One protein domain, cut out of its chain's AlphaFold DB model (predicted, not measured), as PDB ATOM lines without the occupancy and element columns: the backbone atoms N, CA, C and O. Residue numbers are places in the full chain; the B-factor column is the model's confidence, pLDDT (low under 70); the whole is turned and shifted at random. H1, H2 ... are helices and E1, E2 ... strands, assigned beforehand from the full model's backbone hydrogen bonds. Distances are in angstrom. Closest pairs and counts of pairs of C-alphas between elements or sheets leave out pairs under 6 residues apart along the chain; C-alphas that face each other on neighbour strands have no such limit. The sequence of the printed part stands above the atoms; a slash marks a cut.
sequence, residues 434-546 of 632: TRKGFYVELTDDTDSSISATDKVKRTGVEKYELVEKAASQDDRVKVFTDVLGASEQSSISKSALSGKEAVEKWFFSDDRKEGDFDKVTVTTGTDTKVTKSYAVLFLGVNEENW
ATOM      1  N   THR A 434      10.581  18.115 -36.645       89.00
ATOM      2  CA  THR A 434      11.756  17.937 -35.789       89.00
ATOM      3  C   THR A 434      13.039  18.016 -36.610       89.00
ATOM      4  O   THR A 434      13.039  17.916 -37.843       89.00
ATOM      5  N   ARG A 435      14.153  18.292 -35.936       90.44
ATOM      6  CA  ARG A 435      15.480  18.346 -36.555       90.44
ATOM      7  C   ARG A 435      16.278  17.107 -36.197       90.44
ATOM      8  O   ARG A 435      16.158  16.582 -35.096       90.44
ATOM      9  N   LYS A 436      17.127  16.683 -37.120       93.19
ATOM     10  CA  LYS A 436      18.116  15.636 -36.900       93.19
ATOM     11  C   LYS A 436      19.471  16.293 -36.660       93.19
ATOM     12  O   LYS A 436      19.848  17.199 -37.408       93.19
ATOM     13  N   GLY A 437      20.216  15.864 -35.647       95.06
ATOM     14  CA  GLY A 437      21.537  16.437 -35.396       95.06
ATOM     15  C   GLY A 437      22.182  16.050 -34.076       95.06
ATOM     16  O   GLY A 437      21.737  15.142 -33.389       95.06
ATOM     17  N   PHE A 438      23.233  16.776 -33.712       95.62
ATOM     18  CA  PHE A 438      23.911  16.655 -32.426       95.62
ATOM     19  C   PHE A 438      23.928  18.001 -31.713       95.62
ATOM     20  O   PHE A 438      24.153  19.038 -32.336       95.62
ATOM     21  N   TYR A 439      23.775  17.986 -30.392       93.25
ATOM     22  CA  TYR A 439      24.148  19.111 -29.545       93.25
ATOM     23  C   TYR A 439      24.738  18.593 -28.240       93.25
ATOM     24  O   TYR A 439      24.214  17.661 -27.635       93.25
ATOM     25  N   VAL A 440      25.841  19.188 -27.800       91.62
ATOM     26  CA  VAL A 440      26.536  18.754 -26.584       91.62
ATOM     27  C   VAL A 440      27.171  19.945 -25.890       91.62
ATOM     28  O   VAL A 440      27.733  20.826 -26.542       91.62
ATOM     29  N   GLU A 441      27.043  19.999 -24.565       90.75
ATOM     30  CA  GLU A 441      27.680  21.034 -23.754       90.75
ATOM     31  C   GLU A 441      29.203  20.845 -23.794       90.75
ATOM     32  O   GLU A 441      29.729  19.766 -23.528       90.75
ATOM     33  N   LEU A 442      29.923  21.910 -24.129       88.38
ATOM     34  CA  LEU A 442      31.376  21.930 -24.132       88.38
ATOM     35  C   LEU A 442      31.873  22.170 -22.707       88.38
ATOM     36  O   LEU A 442      31.999  23.312 -22.265       88.38
ATOM     37  N   THR A 443      32.166  21.082 -21.998       83.25
ATOM     38  CA  THR A 443      32.781  21.112 -20.668       83.25
ATOM     39  C   THR A 443      34.232  20.652 -20.713       83.25
ATOM     40  O   THR A 443      34.587  19.735 -21.465       83.25
ATOM     41  N   ASP A 444      35.052  21.255 -19.854       80.50
ATOM     42  CA  ASP A 444      36.404  20.781 -19.578       80.50
ATOM     43  C   ASP A 444      36.333  19.404 -18.919       80.50
ATOM     44  O   ASP A 444      35.639  19.212 -17.917       80.50
ATOM     45  N   ASP A 445      37.065  18.439 -19.457       69.56
ATOM     46  CA  ASP A 445      37.115  17.096 -18.899       69.56
ATOM     47  C   ASP A 445      38.464  16.425 -19.157       69.56
ATOM     48  O   ASP A 445      39.439  17.030 -19.604       69.56
ATOM     49  N   THR A 446      38.546  15.161 -18.761       66.69
ATOM     50  CA  THR A 446      39.692  14.309 -19.047       66.69
ATOM     51  C   THR A 446      39.272  13.326 -20.119       66.69
ATOM     52  O   THR A 446      38.350  12.551 -19.879       66.69
ATOM     53  N   ASP A 447      39.950  13.352 -21.265       62.66
ATOM     54  CA  ASP A 447      39.614  12.499 -22.401       62.66
ATOM     55  C   ASP A 447      39.800  11.024 -22.021       62.66
ATOM     56  O   ASP A 447      40.919  10.524 -21.874       62.66
ATOM     57  N   SER A 448      38.679  10.343 -21.788       58.31
ATOM     58  CA  SER A 448      38.644   8.945 -21.373       58.31
ATOM     59  C   SER A 448      38.782   7.964 -22.534       58.31
ATOM     60  O   SER A 448      38.948   6.776 -22.269       58.31
ATOM     61  N   SER A 449      38.721   8.438 -23.787       56.53
ATOM     62  CA  SER A 449      38.914   7.605 -24.986       56.53
ATOM     63  C   SER A 449      40.385   7.221 -25.198       56.53
ATOM     64  O   SER A 449      40.698   6.272 -25.917       56.53
ATOM     65  N   ILE A 450      41.296   7.934 -24.533       58.12
ATOM     66  CA  ILE A 450      42.736   7.689 -24.558       58.12
ATOM     67  C   ILE A 450      43.113   6.753 -23.391       58.12
ATOM     68  O   ILE A 450      42.484   6.762 -22.329       58.12
ATOM     69  N   SER A 451      44.150   5.928 -23.579       57.94
ATOM     70  CA  SER A 451      44.711   5.028 -22.560       57.94
ATOM     71  C   SER A 451      44.855   5.697 -21.191       57.94
ATOM     72  O   SER A 451      45.202   6.869 -21.070       57.94
ATOM     73  N   ALA A 452      44.659   4.918 -20.121       54.31
ATOM     74  CA  ALA A 452      44.698   5.413 -18.742       54.31
ATOM     75  C   ALA A 452      46.011   6.129 -18.358       54.31
ATOM     76  O   ALA A 452      46.010   6.937 -17.429       54.31
ATOM     77  N   THR A 453      47.107   5.850 -19.068       50.12
ATOM     78  CA  THR A 453      48.421   6.495 -18.926       50.12
ATOM     79  C   THR A 453      48.561   7.832 -19.652       50.12
ATOM     80  O   THR A 453      49.429   8.613 -19.280       50.12
ATOM     81  N   ASP A 454      47.704   8.118 -20.632       58.31
ATOM     82  CA  ASP A 454      47.804   9.262 -21.551       58.31
ATOM     83  C   ASP A 454      46.566  10.168 -21.473       58.31
ATOM     84  O   ASP A 454      46.256  10.916 -22.397       58.31
ATOM     85  N   LYS A 455      45.839  10.106 -20.353       60.53
ATOM     86  CA  LYS A 455      44.691  10.968 -20.069       60.53
ATOM     87  C   LYS A 455      45.099  12.441 -20.130       60.53
ATOM     88  O   LYS A 455      45.721  12.964 -19.204       60.53
ATOM     89  N   VAL A 456      44.715  13.121 -21.207       65.69
ATOM     90  CA  VAL A 456      44.911  14.564 -21.376       65.69
ATOM     91  C   VAL A 456      43.635  15.280 -20.946       65.69
ATOM     92  O   VAL A 456      42.536  14.919 -21.368       65.69
ATOM     93  N   LYS A 457      43.774  16.304 -20.096       71.75
ATOM     94  CA  LYS A 457      42.672  17.239 -19.858       71.75
ATOM     95  C   LYS A 457      42.442  18.034 -21.132       71.75
ATOM     96  O   LYS A 457      43.368  18.706 -21.573       71.75
ATOM     97  N   ARG A 458      41.238  17.954 -21.692       75.75
ATOM     98  CA  ARG A 458      40.839  18.762 -22.839       75.75
ATOM     99  C   ARG A 458      39.849  19.809 -22.380       75.75
ATOM    100  O   ARG A 458      38.865  19.511 -21.704       75.75
ATOM    101  N   THR A 459      40.126  21.043 -22.753       81.88
ATOM    102  CA  THR A 459      39.184  22.140 -22.578       81.88
ATOM    103  C   THR A 459      38.031  22.006 -23.570       81.88
ATOM    104  O   THR A 459      38.181  21.422 -24.649       81.88
ATOM    105  N   GLY A 460      36.881  22.607 -23.255       79.06
ATOM    106  CA  GLY A 460      35.772  22.709 -24.213       79.06
ATOM    107  C   GLY A 460      36.177  23.368 -25.545       79.06
ATOM    108  O   GLY A 460      35.614  23.057 -26.592       79.06
ATOM    109  N   VAL A 461      37.194  24.239 -25.526       84.12
ATOM    110  CA  VAL A 461      37.753  24.894 -26.720       84.12
ATOM    111  C   VAL A 461      38.505  23.901 -27.603       84.12
ATOM    112  O   VAL A 461      38.191  23.790 -28.784       84.12
ATOM    113  N   GLU A 462      39.445  23.138 -27.037       85.19
ATOM    114  CA  GLU A 462      40.232  22.143 -27.786       85.19
ATOM    115  C   GLU A 462      39.341  21.070 -28.411       85.19
ATOM    116  O   GLU A 462      39.574  20.630 -29.534       85.19
ATOM    117  N   LYS A 463      38.283  20.679 -27.700       84.12
ATOM    118  CA  LYS A 463      37.254  19.772 -28.206       84.12
ATOM    119  C   LYS A 463      36.542  20.316 -29.441       84.12
ATOM    120  O   LYS A 463      36.390  19.598 -30.424       84.12
ATOM    121  N   TYR A 464      36.123  21.579 -29.406       89.44
ATOM    122  CA  TYR A 464      35.454  22.202 -30.545       89.44
ATOM    123  C   TYR A 464      36.392  22.381 -31.747       89.44
ATOM    124  O   TYR A 464      35.983  22.143 -32.880       89.44
ATOM    125  N   GLU A 465      37.671  22.695 -31.520       91.06
ATOM    126  CA  GLU A 465      38.660  22.768 -32.604       91.06
ATOM    127  C   GLU A 465      38.794  21.448 -33.382       91.06
ATOM    128  O   GLU A 465      39.138  21.463 -34.563       91.06
ATOM    129  N   LEU A 466      38.549  20.297 -32.745       88.88
ATOM    130  CA  LEU A 466      38.550  19.002 -33.434       88.88
ATOM    131  C   LEU A 466      37.363  18.870 -34.390       88.88
ATOM    132  O   LEU A 466      37.526  18.316 -35.474       88.88
ATOM    133  N   VAL A 467      36.202  19.418 -34.021       90.62
ATOM    134  CA  VAL A 467      35.032  19.493 -34.907       90.62
ATOM    135  C   VAL A 467      35.337  20.410 -36.094       90.62
ATOM    136  O   VAL A 467      35.063  20.046 -37.236       90.62
ATOM    137  N   GLU A 468      35.962  21.567 -35.854       92.19
ATOM    138  CA  GLU A 468      36.354  22.508 -36.916       92.19
ATOM    139  C   GLU A 468      37.399  21.928 -37.879       92.19
ATOM    140  O   GLU A 468      37.336  22.181 -39.083       92.19
ATOM    141  N   LYS A 469      38.360  21.148 -37.366       93.25
ATOM    142  CA  LYS A 469      39.430  20.522 -38.162       93.25
ATOM    143  C   LYS A 469      38.980  19.259 -38.902       93.25
ATOM    144  O   LYS A 469      39.731  18.772 -39.750       93.25
ATOM    145  N   ALA A 470      37.804  18.714 -38.594       91.56
ATOM    146  CA  ALA A 470      37.269  17.545 -39.278       91.56
ATOM    147  C   ALA A 470      37.048  17.842 -40.772       91.56
ATOM    148  O   ALA A 470      36.438  18.847 -41.147       91.56
ATOM    149  N   ALA A 471      37.562  16.961 -41.634       87.81
ATOM    150  CA  ALA A 471      37.649  17.198 -43.074       87.81
ATOM    151  C   ALA A 471      36.321  16.976 -43.819       87.81
ATOM    152  O   ALA A 471      36.165  17.441 -44.949       87.81
ATOM    153  N   SER A 472      35.371  16.275 -43.200       92.38
ATOM    154  CA  SER A 472      34.080  15.913 -43.783       92.38
ATOM    155  C   SER A 472      32.966  15.883 -42.731       92.38
ATOM    156  O   SER A 472      33.230  15.928 -41.529       92.38
ATOM    157  N   GLN A 473      31.711  15.795 -43.181       90.94
ATOM    158  CA  GLN A 473      30.564  15.582 -42.294       90.94
ATOM    159  C   GLN A 473      30.690  14.268 -41.513       90.94
ATOM    160  O   GLN A 473      30.494  14.277 -40.302       90.94
ATOM    161  N   ASP A 474      31.085  13.175 -42.166       92.25
ATOM    162  CA  ASP A 474      31.284  11.878 -41.505       92.25
ATOM    163  C   ASP A 474      32.368  11.960 -40.424       92.25
ATOM    164  O   ASP A 474      32.210  11.415 -39.332       92.25
ATOM    165  N   ASP A 475      33.451  12.698 -40.691       92.25
ATOM    166  CA  ASP A 475      34.490  12.943 -39.689       92.25
ATOM    167  C   ASP A 475      33.954  13.781 -38.523       92.25
ATOM    168  O   ASP A 475      34.292  13.508 -37.374       92.25
ATOM    169  N   ARG A 476      33.079  14.767 -38.775       92.94
ATOM    170  CA  ARG A 476      32.422  15.531 -37.701       92.94
ATOM    171  C   ARG A 476      31.520  14.640 -36.860       92.94
ATOM    172  O   ARG A 476      31.613  14.704 -35.641       92.94
ATOM    173  N   VAL A 477      30.695  13.797 -37.481       93.62
ATOM    174  CA  VAL A 477      29.830  12.835 -36.774       93.62
ATOM    175  C   VAL A 477      30.665  11.925 -35.871       93.62
ATOM    176  O   VAL A 477      30.317  11.731 -34.706       93.62
ATOM    177  N   LYS A 478      31.815  11.443 -36.360       90.94
ATOM    178  CA  LYS A 478      32.772  10.685 -35.542       90.94
ATOM    179  C   LYS A 478      33.344  11.508 -34.397       90.94
ATOM    180  O   LYS A 478      33.389  11.017 -33.280       90.94
ATOM    181  N   VAL A 479      33.731  12.766 -34.617       89.75
ATOM    182  CA  VAL A 479      34.200  13.631 -33.517       89.75
ATOM    183  C   VAL A 479      33.098  13.833 -32.470       89.75
ATOM    184  O   VAL A 479      33.372  13.731 -31.275       89.75
ATOM    185  N   PHE A 480      31.850  14.064 -32.880       91.69
ATOM    186  CA  PHE A 480      30.727  14.174 -31.946       91.69
ATOM    187  C   PHE A 480      30.517  12.887 -31.142       91.69
ATOM    188  O   PHE A 480      30.376  12.951 -29.923       91.69
ATOM    189  N   THR A 481      30.553  11.735 -31.800       88.81
ATOM    190  CA  THR A 481      30.275  10.445 -31.157       88.81
ATOM    191  C   THR A 481      31.447   9.980 -30.292       88.81
ATOM    192  O   THR A 481      31.286   9.742 -29.097       88.81
ATOM    193  N   ASP A 482      32.645   9.923 -30.868       84.06
ATOM    194  CA  ASP A 482      33.809   9.261 -30.273       84.06
ATOM    195  C   ASP A 482      34.580  10.179 -29.315       84.06
ATOM    196  O   ASP A 482      35.159   9.707 -28.337       84.06
ATOM    197  N   VAL A 483      34.609  11.494 -29.585       82.62
ATOM    198  CA  VAL A 483      35.390  12.469 -28.796       82.62
ATOM    199  C   VAL A 483      34.510  13.266 -27.841       82.62
ATOM    200  O   VAL A 483      34.893  13.482 -26.691       82.62
ATOM    201  N   LEU A 484      33.349  13.738 -28.303       83.75
ATOM    202  CA  LEU A 484      32.429  14.504 -27.456       83.75
ATOM    203  C   LEU A 484      31.467  13.610 -26.663       83.75
ATOM    204  O   LEU A 484      30.791  14.120 -25.772       83.75
ATOM    205  N   GLY A 485      31.405  12.306 -26.963       81.81
ATOM    206  CA  GLY A 485      30.490  11.370 -26.307       81.81
ATOM    207  C   GLY A 485      29.017  11.710 -26.543       81.81
ATOM    208  O   GLY A 485      28.171  11.397 -25.707       81.81
ATOM    209  N   ALA A 486      28.710  12.413 -27.635       87.31
ATOM    210  CA  ALA A 486      27.366  12.852 -27.967       87.31
ATOM    211  C   ALA A 486      26.649  11.784 -28.796       87.31
ATOM    212  O   ALA A 486      27.209  11.235 -29.741       87.31
ATOM    213  N   SER A 487      25.384  11.528 -28.481       88.19
ATOM    214  CA  SER A 487      24.526  10.668 -29.295       88.19
ATOM    215  C   SER A 487      23.782  11.494 -30.336       88.19
ATOM    216  O   SER A 487      23.302  12.593 -30.032       88.19
ATOM    217  N   GLU A 488      23.651  10.945 -31.543       92.56
ATOM    218  CA  GLU A 488      22.805  11.528 -32.581       92.56
ATOM    219  C   GLU A 488      21.374  11.641 -32.050       92.56
ATOM    220  O   GLU A 488      20.799  10.673 -31.554       92.56
ATOM    221  N   GLN A 489      20.803  12.834 -32.153       88.38
ATOM    222  CA  GLN A 489      19.408  13.084 -31.841       88.38
ATOM    223  C   GLN A 489      18.612  12.953 -33.135       88.38
ATOM    224  O   GLN A 489      18.707  13.789 -34.039       88.38
ATOM    225  N   SER A 490      17.829  11.881 -33.219       83.56
ATOM    226  CA  SER A 490      16.973  11.593 -34.366       83.56
ATOM    227  C   SER A 490      15.736  12.494 -34.424       83.56
ATOM    228  O   SER A 490      15.145  12.603 -35.492       83.56
ATOM    229  N   SER A 491      15.357  13.151 -33.319       84.94
ATOM    230  CA  SER A 491      14.155  13.989 -33.217       84.94
ATOM    231  C   SER A 491      14.322  15.133 -32.201       84.94
ATOM    232  O   SER A 491      13.965  15.024 -31.031       84.94
ATOM    233  N   ILE A 492      14.887  16.261 -32.639       89.12
ATOM    234  CA  ILE A 492      15.009  17.489 -31.841       89.12
ATOM    235  C   ILE A 492      13.764  18.356 -32.074       89.12
ATOM    236  O   ILE A 492      13.575  18.875 -33.178       89.12
ATOM    237  N   SER A 493      12.933  18.540 -31.045       87.12
ATOM    238  CA  SER A 493      11.808  19.491 -31.035       87.12
ATOM    239  C   SER A 493      12.197  20.823 -30.384       87.12
ATOM    240  O   SER A 493      13.181  20.903 -29.640       87.12
ATOM    241  N   LYS A 494      11.402  21.878 -30.605       86.12
ATOM    242  CA  LYS A 494      11.590  23.148 -29.878       86.12
ATOM    243  C   LYS A 494      11.420  22.963 -28.371       86.12
ATOM    244  O   LYS A 494      12.217  23.471 -27.587       86.12
ATOM    245  N   SER A 495      10.427  22.172 -27.966       79.62
ATOM    246  CA  SER A 495      10.150  21.880 -26.555       79.62
ATOM    247  C   SER A 495      11.323  21.189 -25.848       79.62
ATOM    248  O   SER A 495      11.643  21.550 -24.714       79.62
ATOM    249  N   ALA A 496      12.034  20.277 -26.524       79.88
ATOM    250  CA  ALA A 496      13.231  19.615 -25.991       79.88
ATOM    251  C   ALA A 496      14.402  20.588 -25.735       79.88
ATOM    252  O   ALA A 496      15.311  20.304 -24.947       79.88
ATOM    253  N   LEU A 497      14.377  21.760 -26.378       85.69
ATOM    254  CA  LEU A 497      15.381  22.813 -26.246       85.69
ATOM    255  C   LEU A 497      14.948  23.956 -25.315       85.69
ATOM    256  O   LEU A 497      15.660  24.958 -25.231       85.69
ATOM    257  N   SER A 498      13.856  23.793 -24.560       79.62
ATOM    258  CA  SER A 498      13.424  24.779 -23.563       79.62
ATOM    259  C   SER A 498      14.567  25.155 -22.603       79.62
ATOM    260  O   SER A 498      15.341  24.306 -22.142       79.62
ATOM    261  N   GLY A 499      14.738  26.459 -22.366       76.06
ATOM    262  CA  GLY A 499      15.863  27.025 -21.611       76.06
ATOM    263  C   GLY A 499      17.199  27.094 -22.369       76.06
ATOM    264  O   GLY A 499      18.205  27.510 -21.793       76.06
ATOM    265  N   LYS A 500      17.239  26.708 -23.655       86.19
ATOM    266  CA  LYS A 500      18.410  26.794 -24.547       86.19
ATOM    267  C   LYS A 500      18.076  27.562 -25.828       86.19
ATOM    268  O   LYS A 500      18.409  27.118 -26.926       86.19
ATOM    269  N   GLU A 501      17.468  28.738 -25.692       87.12
ATOM    270  CA  GLU A 501      16.963  29.533 -26.824       87.12
ATOM    271  C   GLU A 501      17.975  29.738 -27.956       87.12
ATOM    272  O   GLU A 501      17.602  29.751 -29.122       87.12
ATOM    273  N   ALA A 502      19.263  29.916 -27.643       90.31
ATOM    274  CA  ALA A 502      20.279  30.095 -28.676       90.31
ATOM    275  C   ALA A 502      20.489  28.813 -29.505       90.31
ATOM    276  O   ALA A 502      20.677  28.897 -30.715       90.31
ATOM    277  N   VAL A 503      20.427  27.636 -28.872       92.75
ATOM    278  CA  VAL A 503      20.516  26.332 -29.557       92.75
ATOM    279  C   VAL A 503      19.247  26.087 -30.365       92.75
ATOM    280  O   VAL A 503      19.334  25.674 -31.517       92.75
ATOM    281  N   GLU A 504      18.080  26.413 -29.801       92.94
ATOM    282  CA  GLU A 504      16.796  26.356 -30.505       92.94
ATOM    283  C   GLU A 504      16.806  27.235 -31.763       92.94
ATOM    284  O   GLU A 504      16.629  26.731 -32.871       92.94
ATOM    285  N   LYS A 505      17.109  28.531 -31.619       92.44
ATOM    286  CA  LYS A 505      17.220  29.481 -32.738       92.44
ATOM    287  C   LYS A 505      18.217  29.001 -33.789       92.44
ATOM    288  O   LYS A 505      17.999  29.211 -34.979       92.44
ATOM    289  N   TRP A 506      19.299  28.346 -33.368       95.44
ATOM    290  CA  TRP A 506      20.277  27.796 -34.293       95.44
ATOM    291  C   TRP A 506      19.721  26.609 -35.091       95.44
ATOM    292  O   TRP A 506      19.815  26.639 -36.314       95.44
ATOM    293  N   PHE A 507      19.119  25.602 -34.448       94.00
ATOM    294  CA  PHE A 507      18.577  24.409 -35.126       94.00
ATOM    295  C   PHE A 507      17.368  24.706 -36.016       94.00
ATOM    296  O   PHE A 507      17.169  24.058 -37.047       94.00
ATOM    297  N   PHE A 508      16.547  25.670 -35.609       92.12
ATOM    298  CA  PHE A 508      15.295  26.009 -36.279       92.12
ATOM    299  C   PHE A 508      15.411  27.222 -37.210       92.12
ATOM    300  O   PHE A 508      14.389  27.724 -37.664       92.12
ATOM    301  N   SER A 509      16.630  27.667 -37.528       92.44
ATOM    302  CA  SER A 509      16.855  28.648 -38.592       92.44
ATOM    303  C   SER A 509      16.560  28.036 -39.968       92.44
ATOM    304  O   SER A 509      17.025  26.936 -40.270       92.44
ATOM    305  N   ASP A 510      15.817  28.760 -40.808       88.75
ATOM    306  CA  ASP A 510      15.419  28.318 -42.155       88.75
ATOM    307  C   ASP A 510      16.608  28.164 -43.121       88.75
ATOM    308  O   ASP A 510      16.513  27.447 -44.116       88.75
ATOM    309  N   ASP A 511      17.749  28.786 -42.811       92.00
ATOM    310  CA  ASP A 511      18.962  28.727 -43.633       92.00
ATOM    311  C   ASP A 511      19.812  27.465 -43.390       92.00
ATOM    312  O   ASP A 511      20.829  27.274 -44.067       92.00
ATOM    313  N   ARG A 512      19.433  26.615 -42.420       93.69
ATOM    314  CA  ARG A 512      20.228  25.447 -42.016       93.69
ATOM    315  C   ARG A 512      20.291  24.386 -43.101       93.69
ATOM    316  O   ARG A 512      19.280  23.985 -43.676       93.69
ATOM    317  N   LYS A 513      21.501  23.883 -43.332       94.12
ATOM    318  CA  LYS A 513      21.787  22.803 -44.278       94.12
ATOM    319  C   LYS A 513      22.473  21.653 -43.575       94.12
ATOM    320  O   LYS A 513      23.179  21.838 -42.588       94.12
ATOM    321  N   GLU A 514      22.250  20.452 -44.096       94.06
ATOM    322  CA  GLU A 514      22.947  19.258 -43.631       94.06
ATOM    323  C   GLU A 514      24.468  19.489 -43.638       94.06
ATOM    324  O   GLU A 514      25.031  20.010 -44.604       94.06
ATOM    325  N   GLY A 515      25.111  19.157 -42.519       92.62
ATOM    326  CA  GLY A 515      26.534  19.367 -42.280       92.62
ATOM    327  C   GLY A 515      26.893  20.715 -41.644       92.62
ATOM    328  O   GLY A 515      28.049  20.874 -41.231       92.62
ATOM    329  N   ASP A 516      25.951  21.660 -41.529       95.94
ATOM    330  CA  ASP A 516      26.158  22.902 -40.774       95.94
ATOM    331  C   ASP A 516      26.516  22.568 -39.327       95.94
ATOM    332  O   ASP A 516      25.891  21.719 -38.695       95.94
ATOM    333  N   PHE A 517      27.514  23.250 -38.777       95.50
ATOM    334  CA  PHE A 517      27.934  23.083 -37.392       95.50
ATOM    335  C   PHE A 517      28.396  24.422 -36.835       95.50
ATOM    336  O   PHE A 517      28.789  25.312 -37.592       95.50
ATOM    337  N   ASP A 518      28.315  24.575 -35.520       95.56
ATOM    338  CA  ASP A 518      28.680  25.825 -34.863       95.56
ATOM    339  C   ASP A 518      28.963  25.616 -33.373       95.56
ATOM    340  O   ASP A 518      28.660  24.565 -32.793       95.56
ATOM    341  N   LYS A 519      29.506  26.654 -32.740       94.50
ATOM    342  CA  LYS A 519      29.584  26.788 -31.291       94.50
ATOM    343  C   LYS A 519      28.569  27.820 -30.825       94.50
ATOM    344  O   LYS A 519      28.781  29.026 -30.932       94.50
ATOM    345  N   VAL A 520      27.493  27.343 -30.215       94.19
ATOM    346  CA  VAL A 520      26.414  28.184 -29.697       94.19
ATOM    347  C   VAL A 520      26.635  28.460 -28.216       94.19
ATOM    348  O   VAL A 520      26.962  27.564 -27.447       94.19
ATOM    349  N   THR A 521      26.444  29.705 -27.788       89.75
ATOM    350  CA  THR A 521      26.574  30.098 -26.380       89.75
ATOM    351  C   THR A 521      25.199  30.411 -25.797       89.75
ATOM    352  O   THR A 521      24.452  31.200 -26.368       89.75
ATOM    353  N   VAL A 522      24.872  29.801 -24.659       85.25
ATOM    354  CA  VAL A 522      23.615  29.989 -23.927       85.25
ATOM    355  C   VAL A 522      23.932  30.663 -22.597       85.25
ATOM    356  O   VAL A 522      24.757  30.161 -21.833       85.25
ATOM    357  N   THR A 523      23.269  31.779 -22.301       81.19
ATOM    358  CA  THR A 523      23.351  32.440 -20.993       81.19
ATOM    359  C   THR A 523      22.049  32.211 -20.236       81.19
ATOM    360  O   THR A 523      20.988  32.577 -20.732       81.19
ATOM    361  N   THR A 524      22.125  31.616 -19.047       68.38
ATOM    362  CA  THR A 524      20.970  31.356 -18.177       68.38
ATOM    363  C   THR A 524      21.092  32.107 -16.846       68.38
ATOM    364  O   THR A 524      22.198  32.347 -16.360       68.38
ATOM    365  N   GLY A 525      19.949  32.469 -16.251       57.66
ATOM    366  CA  GLY A 525      19.855  33.118 -14.935       57.66
ATOM    367  C   GLY A 525      19.782  34.651 -14.978       57.66
ATOM    368  O   GLY A 525      20.480  35.304 -15.755       57.66
ATOM    369  N   THR A 526      18.937  35.224 -14.116       53.31
ATOM    370  CA  THR A 526      18.748  36.674 -13.939       53.31
ATOM    371  C   THR A 526      19.770  37.281 -12.969       53.31
ATOM    372  O   THR A 526      20.350  38.320 -13.279       53.31
ATOM    373  N   ASP A 527      20.066  36.595 -11.856       49.50
ATOM    374  CA  ASP A 527      20.936  37.114 -10.783       49.50
ATOM    375  C   ASP A 527      22.411  36.688 -10.908       49.50
ATOM    376  O   ASP A 527      23.326  37.462 -10.623       49.50
ATOM    377  N   THR A 528      22.670  35.465 -11.376       51.72
ATOM    378  CA  THR A 528      24.015  34.932 -11.641       51.72
ATOM    379  C   THR A 528      24.054  34.358 -13.049       51.72
ATOM    380  O   THR A 528      23.770  33.186 -13.268       51.72
ATOM    381  N   LYS A 529      24.385  35.203 -14.031       67.56
ATOM    382  CA  LYS A 529      24.502  34.796 -15.437       67.56
ATOM    383  C   LYS A 529      25.511  33.652 -15.574       67.56
ATOM    384  O   LYS A 529      26.716  33.870 -15.443       67.56
ATOM    385  N   VAL A 530      25.026  32.447 -15.849       71.25
ATOM    386  CA  VAL A 530      25.856  31.293 -16.194       71.25
ATOM    387  C   VAL A 530      25.901  31.196 -17.706       71.25
ATOM    388  O   VAL A 530      24.868  31.079 -18.359       71.25
ATOM    389  N   THR A 531      27.102  31.237 -18.271       81.19
ATOM    390  CA  THR A 531      27.306  31.116 -19.713       81.19
ATOM    391  C   THR A 531      27.863  29.736 -20.031       81.19
ATOM    392  O   THR A 531      28.947  29.383 -19.574       81.19
ATOM    393  N   LYS A 532      27.121  28.966 -20.827       87.12
ATOM    394  CA  LYS A 532      27.497  27.632 -21.307       87.12
ATOM    395  C   LYS A 532      27.698  27.660 -22.815       87.12
ATOM    396  O   LYS A 532      26.957  28.336 -23.522       87.12
ATOM    397  N   SER A 533      28.685  26.922 -23.311       90.69
ATOM    398  CA  SER A 533      28.910  26.743 -24.750       90.69
ATOM    399  C   SER A 533      28.475  25.348 -25.172       90.69
ATOM    400  O   SER A 533      28.674  24.393 -24.430       90.69
ATOM    401  N   TYR A 534      27.917  25.230 -26.367       93.00
ATOM    402  CA  TYR A 534      27.471  23.985 -26.970       93.00
ATOM    403  C   TYR A 534      28.087  23.851 -28.355       93.00
ATOM    404  O   TYR A 534      28.083  24.815 -29.118       93.00
ATOM    405  N   ALA A 535      28.583  22.664 -28.690       94.88
ATOM    406  CA  ALA A 535      28.832  22.304 -30.078       94.88
ATOM    407  C   ALA A 535      27.532  21.755 -30.663       94.88
ATOM    408  O   ALA A 535      26.881  20.924 -30.028       94.88
ATOM    409  N   VAL A 536      27.160  22.223 -31.850       96.00
ATOM    410  CA  VAL A 536      25.951  21.795 -32.563       96.00
ATOM    411  C   VAL A 536      26.306  21.349 -33.977       96.00
ATOM    412  O   VAL A 536      27.197  21.928 -34.593       96.00
ATOM    413  N   LEU A 537      25.627  20.319 -34.480       96.69
ATOM    414  CA  LEU A 537      25.746  19.804 -35.847       96.69
ATOM    415  C   LEU A 537      24.352  19.473 -36.374       96.69
ATOM    416  O   LEU A 537      23.601  18.738 -35.735       96.69
ATOM    417  N   PHE A 538      24.012  20.003 -37.541       96.44
ATOM    418  CA  PHE A 538      22.736  19.797 -38.206       96.44
ATOM    419  C   PHE A 538      22.855  18.689 -39.250       96.44
ATOM    420  O   PHE A 538      23.724  18.738 -40.116       96.44
ATOM    421  N   LEU A 539      21.967  17.701 -39.192       95.06
ATOM    422  CA  LEU A 539      21.952  16.564 -40.119       95.06
ATOM    423  C   LEU A 539      20.702  16.516 -40.994       95.06
ATOM    424  O   LEU A 539      20.647  15.727 -41.928       95.06
ATOM    425  N   GLY A 540      19.690  17.333 -40.708       93.12
ATOM    426  CA  GLY A 540      18.515  17.409 -41.561       93.12
ATOM    427  C   GLY A 540      17.249  17.840 -40.845       93.12
ATOM    428  O   GLY A 540      17.207  18.070 -39.634       93.12
ATOM    429  N   VAL A 541      16.192  17.932 -41.643       89.81
ATOM    430  CA  VAL A 541      14.824  18.177 -41.194       89.81
ATOM    431  C   VAL A 541      14.055  16.880 -41.377       89.81
ATOM    432  O   VAL A 541      14.070  16.310 -42.468       89.81
ATOM    433  N   ASN A 542      13.395  16.422 -40.323       85.75
ATOM    434  CA  ASN A 542      12.512  15.274 -40.426       85.75
ATOM    435  C   ASN A 542      11.193  15.660 -41.104       85.75
ATOM    436  O   ASN A 542      10.879  16.835 -41.326       85.75
ATOM    437  N   GLU A 543      10.397  14.646 -41.421       84.81
ATOM    438  CA  GLU A 543       8.998  14.839 -41.786       84.81
ATOM    439  C   GLU A 543       8.215  15.523 -40.648       84.81
ATOM    440  O   GLU A 543       8.684  15.648 -39.517       84.81
ATOM    441  N   GLU A 544       7.014  16.003 -40.959       88.88
ATOM    442  CA  GLU A 544       6.114  16.551 -39.942       88.88
ATOM    443  C   GLU A 544       5.768  15.468 -38.913       88.88
ATOM    444  O   GLU A 544       5.554  14.310 -39.284       88.88
ATOM    445  N   ASN A 545       5.697  15.836 -37.631       85.62
ATOM    446  CA  ASN A 545       5.462  14.899 -36.532       85.62
ATOM    447  C   ASN A 545       4.247  13.999 -36.784       85.62
ATOM    448  O   ASN A 545       4.347  12.781 -36.640       85.62
ATOM    449  N   TRP A 546       3.126  14.567 -37.248       89.62
ATOM    450  CA  TRP A 546       1.935  13.772 -37.565       89.62
ATOM    451  C   TRP A 546       2.196  12.696 -38.623       89.62
ATOM    452  O   TRP A 546       1.628  11.608 -38.531       89.62
TER     453      TRP A 546
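AT A GLANCE: This is residues 434 to 546 of the 632 residues of an uncharacterized protein of Oscillospiraceae bacterium (UniProt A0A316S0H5). A strongly twisted sheet of four strands curls round the helix H3 on one face, and the helical hairpin of H1 and H2 packs on the other face, giving three layers. The link from E1 to H1 loops far out to Thr 453. The printed part has 113 residues with three named helices and four named strands, in the order E1 H1 H2 E2 H3 E3 E4; the sheet runs E2 E1 E4 E3, antiparallel throughout, and the class is mixed. The whole is compact, with a radius of gyration of the C-alphas of 14.9 A, and flat, spanning 50 by 41 by 22 A.

IN THESE COORDINATES: Find C-alpha 434 at (11.756, 17.937, -35.789); there E1, residues 434 to 441, begins, and it bends by 68 degrees at residue 437. E2 is residues 489 to 492, and E3 is residues 517 to 524, 22.0 A long. E4, residues 530 to 544, covers 34.2 A, bends by 78 degrees at residue 539 and ends at C-alpha 544, (6.114, 16.551, -39.942). Look for H1 at residues 460 to 469, H2 at 473 to 483 and H3 at 501 to 507.

HOW THE PARTS SIT: Start between E1 and E4, where N 438 and O 537 are 2.8 A apart; E2 and E1 have N 492 and O 435 at 2.8 A, and the hairpin E3 and E4 has N 534 and O 520 at 2.7 A. The closest C-alphas of H3 and E3 are those of Ala 502 and Val 522, 5.8 A. On the opposite face H2 lies over E1 and E4, at a height over the sheet of 10.2 A. H1 and H2 touch at Val 467 and Arg 476, their closest C-alphas, 5.5 A, at a shallow tilt of 27 degrees, opposite ways. Every O i to N i+4 pair is within hydrogen-bond range in H2 and H3, and 5 of 6 in H1.

THE WHOLE: The C-alphas of Thr 453 and Trp 546, the two farthest apart, are 50.6 A apart. The printed part has no cut, and the link from E1 to H1 is long. Residues 445 to 456 and 524 to 529 have pLDDT under 70.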